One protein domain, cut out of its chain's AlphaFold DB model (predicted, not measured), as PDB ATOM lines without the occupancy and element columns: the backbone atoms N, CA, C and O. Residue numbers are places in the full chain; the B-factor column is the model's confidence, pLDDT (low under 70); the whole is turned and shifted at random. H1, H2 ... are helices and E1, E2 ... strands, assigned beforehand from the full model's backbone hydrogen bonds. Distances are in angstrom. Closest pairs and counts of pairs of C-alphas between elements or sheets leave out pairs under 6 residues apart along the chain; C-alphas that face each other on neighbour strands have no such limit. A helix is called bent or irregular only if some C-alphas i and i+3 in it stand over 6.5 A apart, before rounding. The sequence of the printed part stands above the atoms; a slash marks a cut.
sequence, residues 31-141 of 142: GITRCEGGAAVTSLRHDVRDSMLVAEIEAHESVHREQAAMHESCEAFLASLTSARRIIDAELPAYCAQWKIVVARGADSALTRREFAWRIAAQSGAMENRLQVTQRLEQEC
ATOM      1  N   GLY A  31      26.959  31.821  14.840       94.50
ATOM      2  CA  GLY A  31      26.370  32.975  15.497       94.50
ATOM      3  C   GLY A  31      27.028  33.146  16.858       94.50
ATOM      4  O   GLY A  31      27.592  32.198  17.401       94.50
ATOM      5  N   ILE A  32      27.044  34.376  17.354       93.75
ATOM      6  CA  ILE A  32      27.514  34.675  18.700       93.75
ATOM      7  C   ILE A  32      26.689  35.809  19.287       93.75
ATOM      8  O   ILE A  32      26.593  36.893  18.701       93.75
ATOM      9  N   THR A  33      26.137  35.566  20.469       94.25
ATOM     10  CA  THR A  33      25.568  36.592  21.341       94.25
ATOM     11  C   THR A  33      26.617  37.044  22.349       94.25
ATOM     12  O   THR A  33      27.200  36.236  23.067       94.25
ATOM     13  N   ARG A  34      26.881  38.351  22.392       94.06
ATOM     14  CA  ARG A  34      27.877  38.981  23.268       94.06
ATOM     15  C   ARG A  34      27.280  40.177  23.996       94.06
ATOM     16  O   ARG A  34      26.291  40.746  23.545       94.06
ATOM     17  N   CYS A  35      27.902  40.571  25.100       94.56
ATOM     18  CA  CYS A  35      27.497  41.765  25.830       94.56
ATOM     19  C   CYS A  35      28.166  43.009  25.241       94.56
ATOM     20  O   CYS A  35      29.392  43.092  25.178       94.56
ATOM     21  N   GLU A  36      27.361  43.978  24.812       94.12
ATOM     22  CA  GLU A  36      27.799  45.290  24.340       94.12
ATOM     23  C   GLU A  36      26.976  46.372  25.036       94.12
ATOM     24  O   GLU A  36      25.755  46.420  24.894       94.12
ATOM     25  N   GLY A  37      27.632  47.244  25.808       87.94
ATOM     26  CA  GLY A  37      26.941  48.324  26.522       87.94
ATOM     27  C   GLY A  37      25.838  47.833  27.472       87.94
ATOM     28  O   GLY A  37      24.824  48.510  27.615       87.94
ATOM     29  N   GLY A  38      26.006  46.649  28.076       85.25
ATOM     30  CA  GLY A  38      25.018  46.004  28.950       85.25
ATOM     31  C   GLY A  38      23.901  45.240  28.226       85.25
ATOM     32  O   GLY A  38      23.114  44.556  28.881       85.25
ATOM     33  N   ALA A  39      23.834  45.307  26.893       88.12
ATOM     34  CA  ALA A  39      22.848  44.598  26.082       88.12
ATOM     35  C   ALA A  39      23.432  43.326  25.449       88.12
ATOM     36  O   ALA A  39      24.601  43.287  25.068       88.12
ATOM     37  N   ALA A  40      22.600  42.296  25.287       95.44
ATOM     38  CA  ALA A  40      22.949  41.100  24.528       95.44
ATOM     39  C   ALA A  40      22.760  41.355  23.024       95.44
ATOM     40  O   ALA A  40      21.634  41.457  22.532       95.44
ATOM     41  N   VAL A  41      23.868  41.461  22.293       95.06
ATOM     42  CA  VAL A  41      23.898  41.712  20.849       95.06
ATOM     43  C   VAL A  41      24.366  40.457  20.130       95.06
ATOM     44  O   VAL A  41      25.401  39.882  20.464       95.06
ATOM     45  N   THR A  42      23.612  40.044  19.116       95.12
ATOM     46  CA  THR A  42      23.960  38.889  18.288       95.12
ATOM     47  C   THR A  42      24.605  39.332  16.992       95.12
ATOM     48  O   THR A  42      24.114  40.222  16.301       95.12
ATOM     49  N   SER A  43      25.679  38.646  16.625       94.81
ATOM     50  CA  SER A  43      26.276  38.733  15.300       94.81
ATOM     51  C   SER A  43      26.352  37.345  14.682       94.81
ATOM     52  O   SER A  43      26.704  36.378  15.349       94.81
ATOM     53  N   LEU A  44      26.002  37.245  13.404       95.62
ATOM     54  CA  LEU A  44      26.153  36.015  12.629       95.62
ATOM     55  C   LEU A  44      27.460  36.046  11.836       95.62
ATOM     56  O   LEU A  44      28.001  37.118  11.543       95.62
ATOM     57  N   ARG A  45      27.975  34.889  11.439       94.31
ATOM     58  CA  ARG A  45      29.060  34.828  10.459       94.31
ATOM     59  C   ARG A  45      28.531  35.226   9.075       94.31
ATOM     60  O   ARG A  45      27.337  35.115   8.799       94.31
ATOM     61  N   HIS A  46      29.393  35.768   8.214       92.62
ATOM     62  CA  HIS A  46      28.959  36.307   6.918       92.62
ATOM     63  C   HIS A  46      28.320  35.239   6.024       92.62
ATOM     64  O   HIS A  46      27.251  35.463   5.478       92.62
ATOM     65  N   ASP A  47      28.944  34.072   5.918       92.62
ATOM     66  CA  ASP A  47      28.426  32.930   5.161       92.62
ATOM     67  C   ASP A  47      27.078  32.420   5.696       92.62
ATOM     68  O   ASP A  47      26.253  31.952   4.922       92.62
ATOM     69  N   VAL A  48      26.823  32.547   7.000       94.44
ATOM     70  CA  VAL A  48      25.541  32.165   7.611       94.44
ATOM     71  C   VAL A  48      24.428  33.121   7.200       94.44
ATOM     72  O   VAL A  48      23.349  32.646   6.843       94.44
ATOM     73  N   ARG A  49      24.690  34.438   7.209       91.88
ATOM     74  CA  ARG A  49      23.713  35.469   6.807       91.88
ATOM     75  C   ARG A  49      23.169  35.247   5.399       91.88
ATOM     76  O   ARG A  49      21.985  35.460   5.175       91.88
ATOM     77  N   ASP A  50      24.023  34.780   4.496       91.12
ATOM     78  CA  ASP A  50      23.680  34.576   3.087       91.12
ATOM     79  C   ASP A  50      23.212  33.140   2.787       91.12
ATOM     80  O   ASP A  50      23.115  32.735   1.628       91.12
ATOM     81  N   SER A  51      22.939  32.343   3.824       93.19
ATOM     82  CA  SER A  51      22.586  30.929   3.694       93.19
ATOM     83  C   SER A  51      21.206  30.609   4.254       93.19
ATOM     84  O   SER A  51      20.607  31.360   5.023       93.19
ATOM     85  N   MET A  52      20.736  29.399   3.953       90.06
ATOM     86  CA  MET A  52      19.521  28.858   4.560       90.06
ATOM     87  C   MET A  52      19.633  28.709   6.085       90.06
ATOM     88  O   MET A  52      18.601  28.666   6.753       90.06
ATOM     89  N   LEU A  53      20.843  28.679   6.656       95.00
ATOM     90  CA  LEU A  53      21.065  28.487   8.093       95.00
ATOM     91  C   LEU A  53      20.660  29.701   8.936       95.00
ATOM     92  O   LEU A  53      20.518  29.555  10.147       95.00
ATOM     93  N   VAL A  54      20.443  30.877   8.333       97.06
ATOM     94  CA  VAL A  54      20.160  32.122   9.069       97.06
ATOM     95  C   VAL A  54      19.037  31.952  10.096       97.06
ATOM     96  O   VAL A  54      19.259  32.197  11.274       97.06
ATOM     97  N   ALA A  55      17.886  31.402   9.698       97.38
ATOM     98  CA  ALA A  55      16.748  31.228  10.602       97.38
ATOM     99  C   ALA A  55      17.012  30.216  11.731       97.38
ATOM    100  O   ALA A  55      16.434  30.320  12.807       97.38
ATOM    101  N   GLU A  56      17.867  29.220  11.491       97.19
ATOM    102  CA  GLU A  56      18.224  28.210  12.491       97.19
ATOM    103  C   GLU A  56      19.105  28.828  13.573       97.19
ATOM    104  O   GLU A  56      18.850  28.654  14.763       97.19
ATOM    105  N   ILE A  57      20.121  29.582  13.149       97.75
ATOM    106  CA  ILE A  57      21.052  30.240  14.061       97.75
ATOM    107  C   ILE A  57      20.376  31.423  14.759       97.75
ATOM    108  O   ILE A  57      20.562  31.606  15.953       97.75
ATOM    109  N   GLU A  58      19.520  32.190  14.085       98.00
ATOM    110  CA  GLU A  58      18.761  33.263  14.736       98.00
ATOM    111  C   GLU A  58      17.822  32.746  15.827       98.00
ATOM    112  O   GLU A  58      17.730  33.383  16.876       98.00
ATOM    113  N   ALA A  59      17.167  31.601  15.602       98.25
ATOM    114  CA  ALA A  59      16.317  30.959  16.604       98.25
ATOM    115  C   ALA A  59      17.121  30.449  17.809       98.25
ATOM    116  O   ALA A  59      16.635  30.498  18.936       98.25
ATOM    117  N   HIS A  60      18.348  29.975  17.587       98.44
ATOM    118  CA  HIS A  60      19.262  29.616  18.668       98.44
ATOM    119  C   HIS A  60      19.657  30.857  19.486       98.44
ATOM    120  O   HIS A  60      19.426  30.935  20.690       98.44
ATOM    121  N   GLU A  61      20.192  31.872  18.809       98.12
ATOM    122  CA  GLU A  61      20.722  33.071  19.454       98.12
ATOM    123  C   GLU A  61      19.630  33.930  20.109       98.12
ATOM    124  O   GLU A  61      19.904  34.647  21.073       98.12
ATOM    125  N   SER A  62      18.380  33.878  19.628       98.12
ATOM    126  CA  SER A  62      17.270  34.591  20.274       98.12
ATOM    127  C   SER A  62      17.030  34.102  21.693       98.12
ATOM    128  O   SER A  62      16.798  34.929  22.572       98.12
ATOM    129  N   VAL A  63      17.170  32.797  21.939       98.31
ATOM    130  CA  VAL A  63      17.029  32.230  23.282       98.31
ATOM    131  C   VAL A  63      18.112  32.767  24.213       98.31
ATOM    132  O   VAL A  63      17.805  33.123  25.345       98.31
ATOM    133  N   HIS A  64      19.357  32.914  23.755       97.94
ATOM    134  CA  HIS A  64      20.412  33.506  24.584       97.94
ATOM    135  C   HIS A  64      20.178  34.986  24.881       97.94
ATOM    136  O   HIS A  64      20.435  35.431  26.000       97.94
ATOM    137  N   ARG A  65      19.641  35.753  23.922       97.81
ATOM    138  CA  ARG A  65      19.229  37.143  24.177       97.81
ATOM    139  C   ARG A  65      18.095  37.217  25.200       97.81
ATOM    140  O   ARG A  65      18.153  38.048  26.100       97.81
ATOM    141  N   GLU A  66      17.096  36.344  25.087       97.88
ATOM    142  CA  GLU A  66      15.994  36.244  26.050       97.88
ATOM    143  C   GLU A  66      16.502  35.859  27.440       97.88
ATOM    144  O   GLU A  66      16.168  36.522  28.416       97.88
ATOM    145  N   GLN A  67      17.365  34.845  27.535       97.62
ATOM    146  CA  GLN A  67      18.006  34.445  28.787       97.62
ATOM    147  C   GLN A  67      18.776  35.606  29.409       97.62
ATOM    148  O   GLN A  67      18.564  35.904  30.578       97.62
ATOM    149  N   ALA A  68      19.603  36.310  28.634       97.06
ATOM    150  CA  ALA A  68      20.347  37.467  29.118       97.06
ATOM    151  C   ALA A  68      19.429  38.588  29.633       97.06
ATOM    152  O   ALA A  68      19.731  39.202  30.652       97.06
ATOM    153  N   ALA A  69      18.286  38.817  28.979       96.06
ATOM    154  CA  ALA A  69      17.297  39.813  29.393       96.06
ATOM    155  C   ALA A  69      16.576  39.470  30.714       96.06
ATOM    156  O   ALA A  69      15.964  40.348  31.316       96.06
ATOM    157  N   MET A  70      16.657  38.218  31.181       95.62
ATOM    158  CA  MET A  70      16.120  37.793  32.482       95.62
ATOM    159  C   MET A  70      17.076  38.061  33.653       95.62
ATOM    160  O   MET A  70      16.723  37.804  34.805       95.62
ATOM    161  N   HIS A  71      18.283  38.558  33.378       95.00
ATOM    162  CA  HIS A  71      19.263  38.952  34.385       95.00
ATOM    163  C   HIS A  71      19.340  40.477  34.521       95.00
ATOM    164  O   HIS A  71      18.903  41.220  33.648       95.00
ATOM    165  N   GLU A  72      19.936  40.950  35.621       94.19
ATOM    166  CA  GLU A  72      20.164  42.386  35.861       94.19
ATOM    167  C   GLU A  72      20.992  43.047  34.746       94.19
ATOM    168  O   GLU A  72      20.798  44.222  34.437       94.19
ATOM    169  N   SER A  73      21.901  42.286  34.131       94.19
ATOM    170  CA  SER A  73      22.643  42.670  32.933       94.19
ATOM    171  C   SER A  73      23.068  41.439  32.129       94.19
ATOM    172  O   SER A  73      23.087  40.313  32.641       94.19
ATOM    173  N   CYS A  74      23.481  41.656  30.879       95.69
ATOM    174  CA  CYS A  74      24.074  40.604  30.055       95.69
ATOM    175  C   CYS A  74      25.322  39.991  30.722       95.69
ATOM    176  O   CYS A  74      25.509  38.774  30.724       95.69
ATOM    177  N   GLU A  75      26.162  40.811  31.354       95.56
ATOM    178  CA  GLU A  75      27.353  40.354  32.066       95.56
ATOM    179  C   GLU A  75      26.991  39.505  33.289       95.56
ATOM    180  O   GLU A  75      27.681  38.527  33.570       95.56
ATOM    181  N   ALA A  76      25.897  39.828  33.987       95.00
ATOM    182  CA  ALA A  76      25.400  39.018  35.096       95.00
ATOM    183  C   ALA A  76      24.913  37.640  34.618       95.00
ATOM    184  O   ALA A  76      25.152  36.636  35.295       95.00
ATOM    185  N   PHE A  77      24.293  37.566  33.435       96.12
ATOM    186  CA  PHE A  77      23.974  36.287  32.799       96.12
ATOM    187  C   PHE A  77      25.244  35.487  32.493       96.12
ATOM    188  O   PHE A  77      25.361  34.351  32.953       96.12
ATOM    189  N   LEU A  78      26.231  36.075  31.806       94.50
ATOM    190  CA  LEU A  78      27.492  35.384  31.500       94.50
ATOM    191  C   LEU A  78      28.232  34.934  32.767       94.50
ATOM    192  O   LEU A  78      28.717  33.806  32.832       94.50
ATOM    193  N   ALA A  79      28.258  35.772  33.804       95.25
ATOM    194  CA  ALA A  79      28.856  35.444  35.095       95.25
ATOM    195  C   ALA A  79      28.138  34.285  35.811       95.25
ATOM    196  O   ALA A  79      28.726  33.652  36.686       95.25
ATOM    197  N   SER A  80      26.891  33.972  35.445       95.69
ATOM    198  CA  SER A  80      26.159  32.822  35.988       95.69
ATOM    199  C   SER A  80      26.573  31.476  35.367       95.69
ATOM    200  O   SER A  80      26.328  30.420  35.961       95.69
ATOM    201  N   LEU A  81      27.239  31.491  34.204       95.00
ATOM    202  CA  LEU A  81      27.649  30.309  33.433       95.00
ATOM    203  C   LEU A  81      28.960  29.688  33.956       95.00
ATOM    204  O   LEU A  81      29.883  29.387  33.207       95.00
ATOM    205  N   THR A  82      29.052  29.479  35.268       94.56
ATOM    206  CA  THR A  82      30.291  29.074  35.966       94.56
ATOM    207  C   THR A  82      30.540  27.567  36.027       94.56
ATOM    208  O   THR A  82      31.539  27.123  36.586       94.56
ATOM    209  N   SER A  83      29.633  26.750  35.490       93.94
ATOM    210  CA  SER A  83      29.771  25.290  35.495       93.94
ATOM    211  C   SER A  83      29.180  24.666  34.242       93.94
ATOM    212  O   SER A  83      28.243  25.207  33.653       93.94
ATOM    213  N   ALA A  84      29.655  23.465  33.905       94.00
ATOM    214  CA  ALA A  84      29.126  22.681  32.793       94.00
ATOM    215  C   ALA A  84      27.603  22.510  32.876       94.00
ATOM    216  O   ALA A  84      26.906  22.662  31.879       94.00
ATOM    217  N   ARG A  85      27.060  22.267  34.078       94.62
ATOM    218  CA  ARG A  85      25.612  22.135  34.273       94.62
ATOM    219  C   ARG A  85      24.859  23.410  33.890       94.62
ATOM    220  O   ARG A  85      23.858  23.314  33.189       94.62
ATOM    221  N   ARG A  86      25.341  24.579  34.326       95.56
ATOM    222  CA  ARG A  86      24.733  25.879  33.996       95.56
ATOM    223  C   ARG A  86      24.816  26.177  32.500       95.56
ATOM    224  O   ARG A  86      23.833  26.644  31.943       95.56
ATOM    225  N   ILE A  87      25.934  25.837  31.854       95.56
ATOM    226  CA  ILE A  87      26.083  25.950  30.395       95.56
ATOM    227  C   ILE A  87      25.064  25.048  29.690       95.56
ATOM    228  O   ILE A  87      24.317  25.526  28.849       95.56
ATOM    229  N   ILE A  88      24.959  23.769  30.072       95.69
ATOM    230  CA  ILE A  88      23.975  22.842  29.488       95.69
ATOM    231  C   ILE A  88      22.548  23.375  29.667       95.69
ATOM    232  O   ILE A  88      21.754  23.301  28.735       95.69
ATOM    233  N   ASP A  89      22.210  23.906  30.845       96.25
ATOM    234  CA  ASP A  89      20.880  24.465  31.116       96.25
ATOM    235  C   ASP A  89      20.568  25.709  30.264       96.25
ATOM    236  O   ASP A  89      19.406  25.918  29.917       96.25
ATOM    237  N   ALA A  90      21.580  26.500  29.891       97.12
ATOM    238  CA  ALA A  90      21.422  27.634  28.982       97.12
ATOM    239  C   ALA A  90      21.317  27.197  27.508       97.12
ATOM    240  O   ALA A  90      20.453  27.675  26.777       97.12
ATOM    241  N   GLU A  91      22.158  26.257  27.081       97.25
ATOM    242  CA  GLU A  91      22.252  25.791  25.693       97.25
ATOM    243  C   GLU A  91      21.068  24.927  25.255       97.25
ATOM    244  O   GLU A  91      20.625  24.988  24.109       97.25
ATOM    245  N   LEU A  92      20.533  24.101  26.153       97.75
ATOM    246  CA  LEU A  92      19.477  23.155  25.809       97.75
ATOM    247  C   LEU A  92      18.234  23.819  25.186       97.75
ATOM    248  O   LEU A  92      17.836  23.390  24.100       97.75
ATOM    249  N   PRO A  93      17.623  24.864  25.782       98.12
ATOM    250  CA  PRO A  93      16.495  25.548  25.152       98.12
ATOM    251  C   PRO A  93      16.874  26.248  23.834       98.12
ATOM    252  O   PRO A  93      16.050  26.263  22.917       98.12
ATOM    253  N   ALA A  94      18.104  26.755  23.691       98.19
ATOM    254  CA  ALA A  94      18.581  27.375  22.450       98.19
ATOM    255  C   ALA A  94      18.665  26.349  21.309       98.19
ATOM    256  O   ALA A  94      18.116  26.549  20.220       98.19
ATOM    257  N   TYR A  95      19.234  25.174  21.580       98.00
ATOM    258  CA  TYR A  95      19.229  24.064  20.630       98.00
ATOM    259  C   TYR A  95      17.831  23.484  20.382       98.00
ATOM    260  O   TYR A  95      17.571  23.040  19.266       98.00
ATOM    261  N   CYS A  96      16.901  23.518  21.346       98.19
ATOM    262  CA  CYS A  96      15.503  23.162  21.077       98.19
ATOM    263  C   CYS A  96      14.848  24.126  20.076       98.19
ATOM    264  O   CYS A  96      14.111  23.677  19.195       98.19
ATOM    265  N   ALA A  97      15.100  25.433  20.194       98.31
ATOM    266  CA  ALA A  97      14.581  26.430  19.258       98.31
ATOM    267  C   ALA A  97      15.139  26.205  17.846       98.31
ATOM    268  O   ALA A  97      14.373  26.116  16.886       98.31
ATOM    269  N   GLN A  98      16.453  25.986  17.734       98.19
ATOM    270  CA  GLN A  98      17.091  25.624  16.469       98.19
ATOM    271  C   GLN A  98      16.526  24.322  15.884       98.19
ATOM    272  O   GLN A  98      16.198  24.252  14.699       98.19
ATOM    273  N   TRP A  99      16.373  23.290  16.717       97.69
ATOM    274  CA  TRP A  99      15.888  21.969  16.316       97.69
ATOM    275  C   TRP A  99      14.503  22.039  15.665       97.69
ATOM    276  O   TRP A  99      14.283  21.386  14.645       97.69
ATOM    277  N   LYS A 100      13.596  22.877  16.186       97.44
ATOM    278  CA  LYS A 100      12.260  23.078  15.598       97.44
ATOM    279  C   LYS A 100      12.333  23.569  14.154       97.44
ATOM    280  O   LYS A 100      11.601  23.064  13.306       97.44
ATOM    281  N   ILE A 101      13.232  24.509  13.862       97.69
ATOM    282  CA  ILE A 101      13.421  25.043  12.505       97.69
ATOM    283  C   ILE A 101      14.010  23.977  11.579       97.69
ATOM    284  O   ILE A 101      13.503  23.762  10.478       97.69
ATOM    285  N   VAL A 102      15.050  23.279  12.039       96.44
ATOM    286  CA  VAL A 102      15.763  22.257  11.261       96.44
ATOM    287  C   VAL A 102      14.838  21.080  10.912       96.44
ATOM    288  O   VAL A 102      14.775  20.653   9.760       96.44
ATOM    289  N   VAL A 103      14.036  20.600  11.869       96.62
ATOM    290  CA  VAL A 103      13.066  19.513  11.640       96.62
ATOM    291  C   VAL A 103      11.900  19.950  10.762       96.62
ATOM    292  O   VAL A 103      11.491  19.190   9.887       96.62
ATOM    293  N   ALA A 104      11.393  21.177  10.917       96.56
ATOM    294  CA  ALA A 104      10.351  21.705  10.032       96.56
ATOM    295  C   ALA A 104      10.796  21.757   8.555       96.56
ATOM    296  O   ALA A 104       9.960  21.744   7.654       96.56
ATOM    297  N   ARG A 105      12.110  21.771   8.303       95.75
ATOM    298  CA  ARG A 105      12.723  21.720   6.968       95.75
ATOM    299  C   ARG A 105      13.037  20.303   6.478       95.75
ATOM    300  O   ARG A 105      13.624  20.148   5.412       95.75
ATOM    301  N   GLY A 106      12.629  19.278   7.225       96.69
ATOM    302  CA  GLY A 106      12.744  17.874   6.829       96.69
ATOM    303  C   GLY A 106      13.988  17.153   7.343       96.69
ATOM    304  O   GLY A 106      14.255  16.037   6.900       96.69
ATOM    305  N   ALA A 107      14.751  17.743   8.267       96.50
ATOM    306  CA  ALA A 107      15.854  17.033   8.905       96.50
ATOM    307  C   ALA A 107      15.360  15.887   9.803       96.50
ATOM    308  O   ALA A 107      14.295  15.965  10.423       96.50
ATOM    309  N   ASP A 108      16.175  14.837   9.934       97.81
ATOM    310  CA  ASP A 108      15.890  13.742  10.857       97.81
ATOM    311  C   ASP A 108      15.956  14.240  12.306       97.81
ATOM    312  O   ASP A 108      16.998  14.671  12.809       97.81
ATOM    313  N   SER A 109      14.816  14.165  12.985       95.44
ATOM    314  CA  SER A 109      14.643  14.663  14.346       95.44
ATOM    315  C   SER A 109      15.586  14.005  15.358       95.44
ATOM    316  O   SER A 109      16.176  14.699  16.192       95.44
ATOM    317  N   ALA A 110      15.756  12.683  15.290       95.31
ATOM    318  CA  ALA A 110      16.556  11.940  16.256       95.31
ATOM    319  C   ALA A 110      18.056  12.149  16.016       95.31
ATOM    320  O   ALA A 110      18.820  12.320  16.966       95.31
ATOM    321  N   LEU A 111      18.482  12.168  14.753       96.31
ATOM    322  CA  LEU A 111      19.857  12.466  14.372       96.31
ATOM    323  C   LEU A 111      20.242  13.887  14.779       96.31
ATOM    324  O   LEU A 111      21.259  14.057  15.449       96.31
ATOM    325  N   THR A 112      19.389  14.871  14.486       95.88
ATOM    326  CA  THR A 112      19.639  16.279  14.830       95.88
ATOM    327  C   THR A 112      19.827  16.459  16.338       95.88
ATOM    328  O   THR A 112      20.788  17.089  16.773       95.88
ATOM    329  N   ARG A 113      18.973  15.845  17.174       95.25
ATOM    330  CA  ARG A 113      19.142  15.907  18.639       95.25
ATOM    331  C   ARG A 113      20.449  15.266  19.108       95.25
ATOM    332  O   ARG A 113      21.096  15.810  19.998       95.25
ATOM    333  N   ARG A 114      20.868  14.141  18.518       95.00
ATOM    334  CA  ARG A 114      22.159  13.509  18.853       95.00
ATOM    335  C   ARG A 114      23.342  14.402  18.485       95.00
ATOM    336  O   ARG A 114      24.295  14.481  19.259       95.00
ATOM    337  N   GLU A 115      23.291  15.069  17.337       95.50
ATOM    338  CA  GLU A 115      24.323  16.027  16.925       95.50
ATOM    339  C   GLU A 115      24.378  17.238  17.860       95.50
ATOM    340  O   GLU A 115      25.458  17.650  18.280       95.50
ATOM    341  N   PHE A 116      23.225  17.776  18.254       96.56
ATOM    342  CA  PHE A 116      23.166  18.892  19.198       96.56
ATOM    343  C   PHE A 116      23.654  18.491  20.589       96.56
ATOM    344  O   PHE A 116      24.433  19.226  21.190       96.56
ATOM    345  N   ALA A 117      23.321  17.288  21.064       96.00
ATOM    346  CA  ALA A 117      23.857  16.770  22.321       96.00
ATOM    347  C   ALA A 117      25.392  16.726  22.325       96.00
ATOM    348  O   ALA A 117      26.019  17.069  23.326       96.00
ATOM    349  N   TRP A 118      26.002  16.338  21.201       94.75
ATOM    350  CA  TRP A 118      27.454  16.379  21.023       94.75
ATOM    351  C   TRP A 118      28.018  17.795  21.136       94.75
ATOM    352  O   TRP A 118      29.005  17.990  21.840       94.75
ATOM    353  N   ARG A 119      27.397  18.776  20.472       94.19
ATOM    354  CA  ARG A 119      27.849  20.177  20.503       94.19
ATOM    355  C   ARG A 119      27.765  20.765  21.908       94.19
ATOM    356  O   ARG A 119      28.754  21.308  22.390       94.19
ATOM    357  N   ILE A 120      26.638  20.569  22.593       94.50
ATOM    358  CA  ILE A 120      26.436  21.025  23.975       94.50
ATOM    359  C   ILE A 120      27.467  20.384  24.915       94.50
ATOM    360  O   ILE A 120      28.077  21.069  25.737       94.50
ATOM    361  N   ALA A 121      27.684  19.070  24.806       92.88
ATOM    362  CA  ALA A 121      28.635  18.356  25.657       92.88
ATOM    363  C   ALA A 121      30.081  18.826  25.422       92.88
ATOM    364  O   ALA A 121      30.830  19.008  26.379       92.88
ATOM    365  N   ALA A 122      30.447  19.094  24.164       89.62
ATOM    366  CA  ALA A 122      31.756  19.633  23.814       89.62
ATOM    367  C   ALA A 122      31.945  21.062  24.345       89.62
ATOM    368  O   ALA A 122      32.960  21.353  24.971       89.62
ATOM    369  N   GLN A 123      30.954  21.938  24.156       87.69
ATOM    370  CA  GLN A 123      31.011  23.336  24.592       87.69
ATOM    371  C   GLN A 123      31.023  23.486  26.118       87.69
ATOM    372  O   GLN A 123      31.721  24.341  26.654       87.69
ATOM    373  N   SER A 124      30.276  22.641  26.828       88.44
ATOM    374  CA  SER A 124      30.246  22.638  28.297       88.44
ATOM    375  C   SER A 124      31.453  21.947  28.939       88.44
ATOM    376  O   SER A 124      31.587  21.993  30.161       88.44
ATOM    377  N   GLY A 125      32.318  21.300  28.148       86.88
ATOM    378  CA  GLY A 125      33.439  20.503  28.650       86.88
ATOM    379  C   GLY A 125      33.016  19.221  29.378       86.88
ATOM    380  O   GLY A 125      33.825  18.653  30.102       86.88
ATOM    381  N   ALA A 126      31.770  18.771  29.195       87.38
ATOM    382  CA  ALA A 126      31.176  17.616  29.871       87.38
ATOM    383  C   ALA A 126      30.838  16.502  28.870       87.38
ATOM    384  O   ALA A 126      29.691  16.058  28.743       87.38
ATOM    385  N   MET A 127      31.846  16.062  28.115       89.38
ATOM    386  CA  MET A 127      31.701  15.016  27.098       89.38
ATOM    387  C   MET A 127      31.180  13.695  27.674       89.38
ATOM    388  O   MET A 127      30.401  12.994  27.023       89.38
ATOM    389  N   GLU A 128      31.546  13.379  28.912       83.56
ATOM    390  CA  GLU A 128      31.045  12.245  29.683       83.56
ATOM    391  C   GLU A 128      29.529  12.317  29.939       83.56
ATOM    392  O   GLU A 128      28.865  11.281  30.017       83.56
ATOM    393  N   ASN A 129      28.947  13.520  29.940       86.88
ATOM    394  CA  ASN A 129      27.516  13.746  30.160       86.88
ATOM    395  C   ASN A 129      26.690  13.732  28.865       86.88
ATOM    396  O   ASN A 129      25.471  13.905  28.918       86.88
ATOM    397  N   ARG A 130      27.298  13.499  27.692       91.12
ATOM    398  CA  ARG A 130      26.607  13.560  26.389       91.12
ATOM    399  C   ARG A 130      25.323  12.724  26.342       91.12
ATOM    400  O   ARG A 130      24.323  13.183  25.804       91.12
ATOM    401  N   LEU A 131      25.327  11.512  26.907       91.50
ATOM    402  CA  LEU A 131      24.129  10.655  26.932       91.50
ATOM    403  C   LEU A 131      22.981  11.292  27.725       91.50
ATOM    404  O   LEU A 131      21.832  11.235  27.289       91.50
ATOM    405  N   GLN A 132      23.297  11.938  28.848       93.38
ATOM    406  CA  GLN A 132      22.318  12.669  29.643       93.38
ATOM    407  C   GLN A 132      21.780  13.880  28.874       93.38
ATOM    408  O   GLN A 132      20.580  14.134  28.900       93.38
ATOM    409  N   VAL A 133      22.634  14.611  28.150       94.94
ATOM    410  CA  VAL A 133      22.196  15.740  27.311       94.94
ATOM    411  C   VAL A 133      21.246  15.271  26.207       94.94
ATOM    412  O   VAL A 133      20.204  15.893  26.010       94.94
ATOM    413  N   THR A 134      21.540  14.149  25.538       94.81
ATOM    414  CA  THR A 134      20.631  13.554  24.543       94.81
ATOM    415  C   THR A 134      19.261  13.253  25.147       94.81
ATOM    416  O   THR A 134      18.251  13.681  24.598       94.81
ATOM    417  N   GLN A 135      19.221  12.578  26.302       95.38
ATOM    418  CA  GLN A 135      17.966  12.251  26.989       95.38
ATOM    419  C   GLN A 135      17.166  13.507  27.341       95.38
ATOM    420  O   GLN A 135      15.947  13.537  27.183       95.38
ATOM    421  N   ARG A 136      17.845  14.568  27.787       96.56
ATOM    422  CA  ARG A 136      17.186  15.839  28.082       96.56
ATOM    423  C   ARG A 136      16.622  16.501  26.826       96.56
ATOM    424  O   ARG A 136      15.470  16.914  26.848       96.56
ATOM    425  N   LEU A 137      17.366  16.544  25.717       95.88
ATOM    426  CA  LEU A 137      16.850  17.061  24.439       95.88
ATOM    427  C   LEU A 137      15.618  16.276  23.956       95.88
ATOM    428  O   LEU A 137      14.686  16.866  23.417       95.88
ATOM    429  N   GLU A 138      15.586  14.957  24.153       94.50
ATOM    430  CA  GLU A 138      14.426  14.118  23.816       94.50
ATOM    431  C   GLU A 138      13.197  14.420  24.688       94.50
ATOM    432  O   GLU A 138      12.069  14.378  24.199       94.50
ATOM    433  N   GLN A 139      13.400  14.733  25.970       95.19
ATOM    434  CA  GLN A 139      12.320  14.983  26.930       95.19
ATOM    435  C   GLN A 139      11.783  16.421  26.878       95.19
ATOM    436  O   GLN A 139      10.569  16.635  27.018       95.19
ATOM    437  N   GLU A 140      12.688  17.387  26.710       94.38
ATOM    438  CA  GLU A 140      12.442  18.824  26.859       94.38
ATOM    439  C   GLU A 140      12.131  19.506  25.511       94.38
ATOM    440  O   GLU A 140      11.287  20.402  25.473       94.38
ATOM    441  N   CYS A 141      12.713  19.062  24.385       92.38
ATOM    442  CA  CYS A 141      12.386  19.621  23.068       92.38
ATOM    443  C   CYS A 141      11.145  18.936  22.474       92.38
ATOM    444  O   CYS A 141      11.269  17.931  21.770       92.38
TER     445      CYS A 141
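This is residues 31 to 141 of the 142 residues of an uncharacterized protein of Gemmatimonadales bacterium (UniProt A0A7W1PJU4). A two-stranded hairpin, E1 and E2, is covered by helix H2; H4, the longest helix, packs on H2 away from the hairpin, and H5 and H6 pack on H4 beyond it. The short helices H3 and H1 lie near the two ends of the hairpin, H3 near its turn. The printed part has 111 residues, with two named strands followed by six named helices, in the order E1 E2 H1 H2 H3 H4 H5 H6; the sheet, order E1 - E2, is antiparallel and the class is mostly helix. The whole is compact, with a radius of gyration of the C-alphas of 14.0 A and spans of 39 by 35 by 20 A.

E1, residues 31 to 36, and E2, residues 39 to 44, form an antiparallel hairpin at 151 degrees, with N 34 and O 41 at 2.9 A and N 41 and O 34 at 2.8 A, within hydrogen-bond range. The closest C-alphas of E2 and H2, residues 54 to 69, are Ala 40 and Arg 65, 5.4 A apart. H1, residues 46 to 49, is close to but not clearly touching H2 (C-alphas of Val 48 and Val 54, 5.6 A). H3, residues 74 to 80, and H2 touch only at the corner by their link, about perpendicular at 80 degrees, closest at the C-alphas of Ala 68 and Cys 74, 5.0 A. The hub is H4, residues 84 to 104, touching three helices. H2 and H4 touch at the C-alphas of His 60 and Ala 94, 4.4 A, opposite ways at a tilt of 36 degrees, only just steep. H4 and H5, residues 109 to 123, form a helical hairpin at a shallow tilt of 30 degrees, closest at the C-alphas of Val 103 and Ser 109, 5.8 A. H5 and H6, residues 127 to 140, form another, at a steep tilt of 43 degrees, closest at the C-alphas of Ala 121 and Met 127, 4.8 A. H4 touches H6 with residues 88 to 96 alone. H2 and H5 are apart. Every O i to N i+4 pair is within hydrogen-bond range in H3 and H5; the counts are 10 of 12 in H2, 14 of 17 in H4 and 8 of 10 in H6, and H1 is too short for such a pair.

E1 begins at C-alpha 31 (26.370, 32.975, 15.497) and measures 15.2 A from first to last C-alpha; E2 measures 16.3 A. H2 measures 21.9 A, H5 21.2 A and H6 19.6 A, with H6 ending at C-alpha 140 (12.442, 18.824, 26.859). H4, 29.5 A, begins at C-alpha 84 (29.126, 22.681, 32.793) and has a kink of 34 degrees near residue 94; it is irregular, but only just, with C-alphas 90 and 93 6.6 A apart. H6 is irregular, with C-alphas 128 and 131 7.6 A apart.

The two C-alphas farthest apart, of Gly 37 and Asp 108, are 39.5 A apart. The printed part has no cut, and its seven links between named elements are tight. Mean pLDDT of the printed part is 94.8, and no printed residue is under 70.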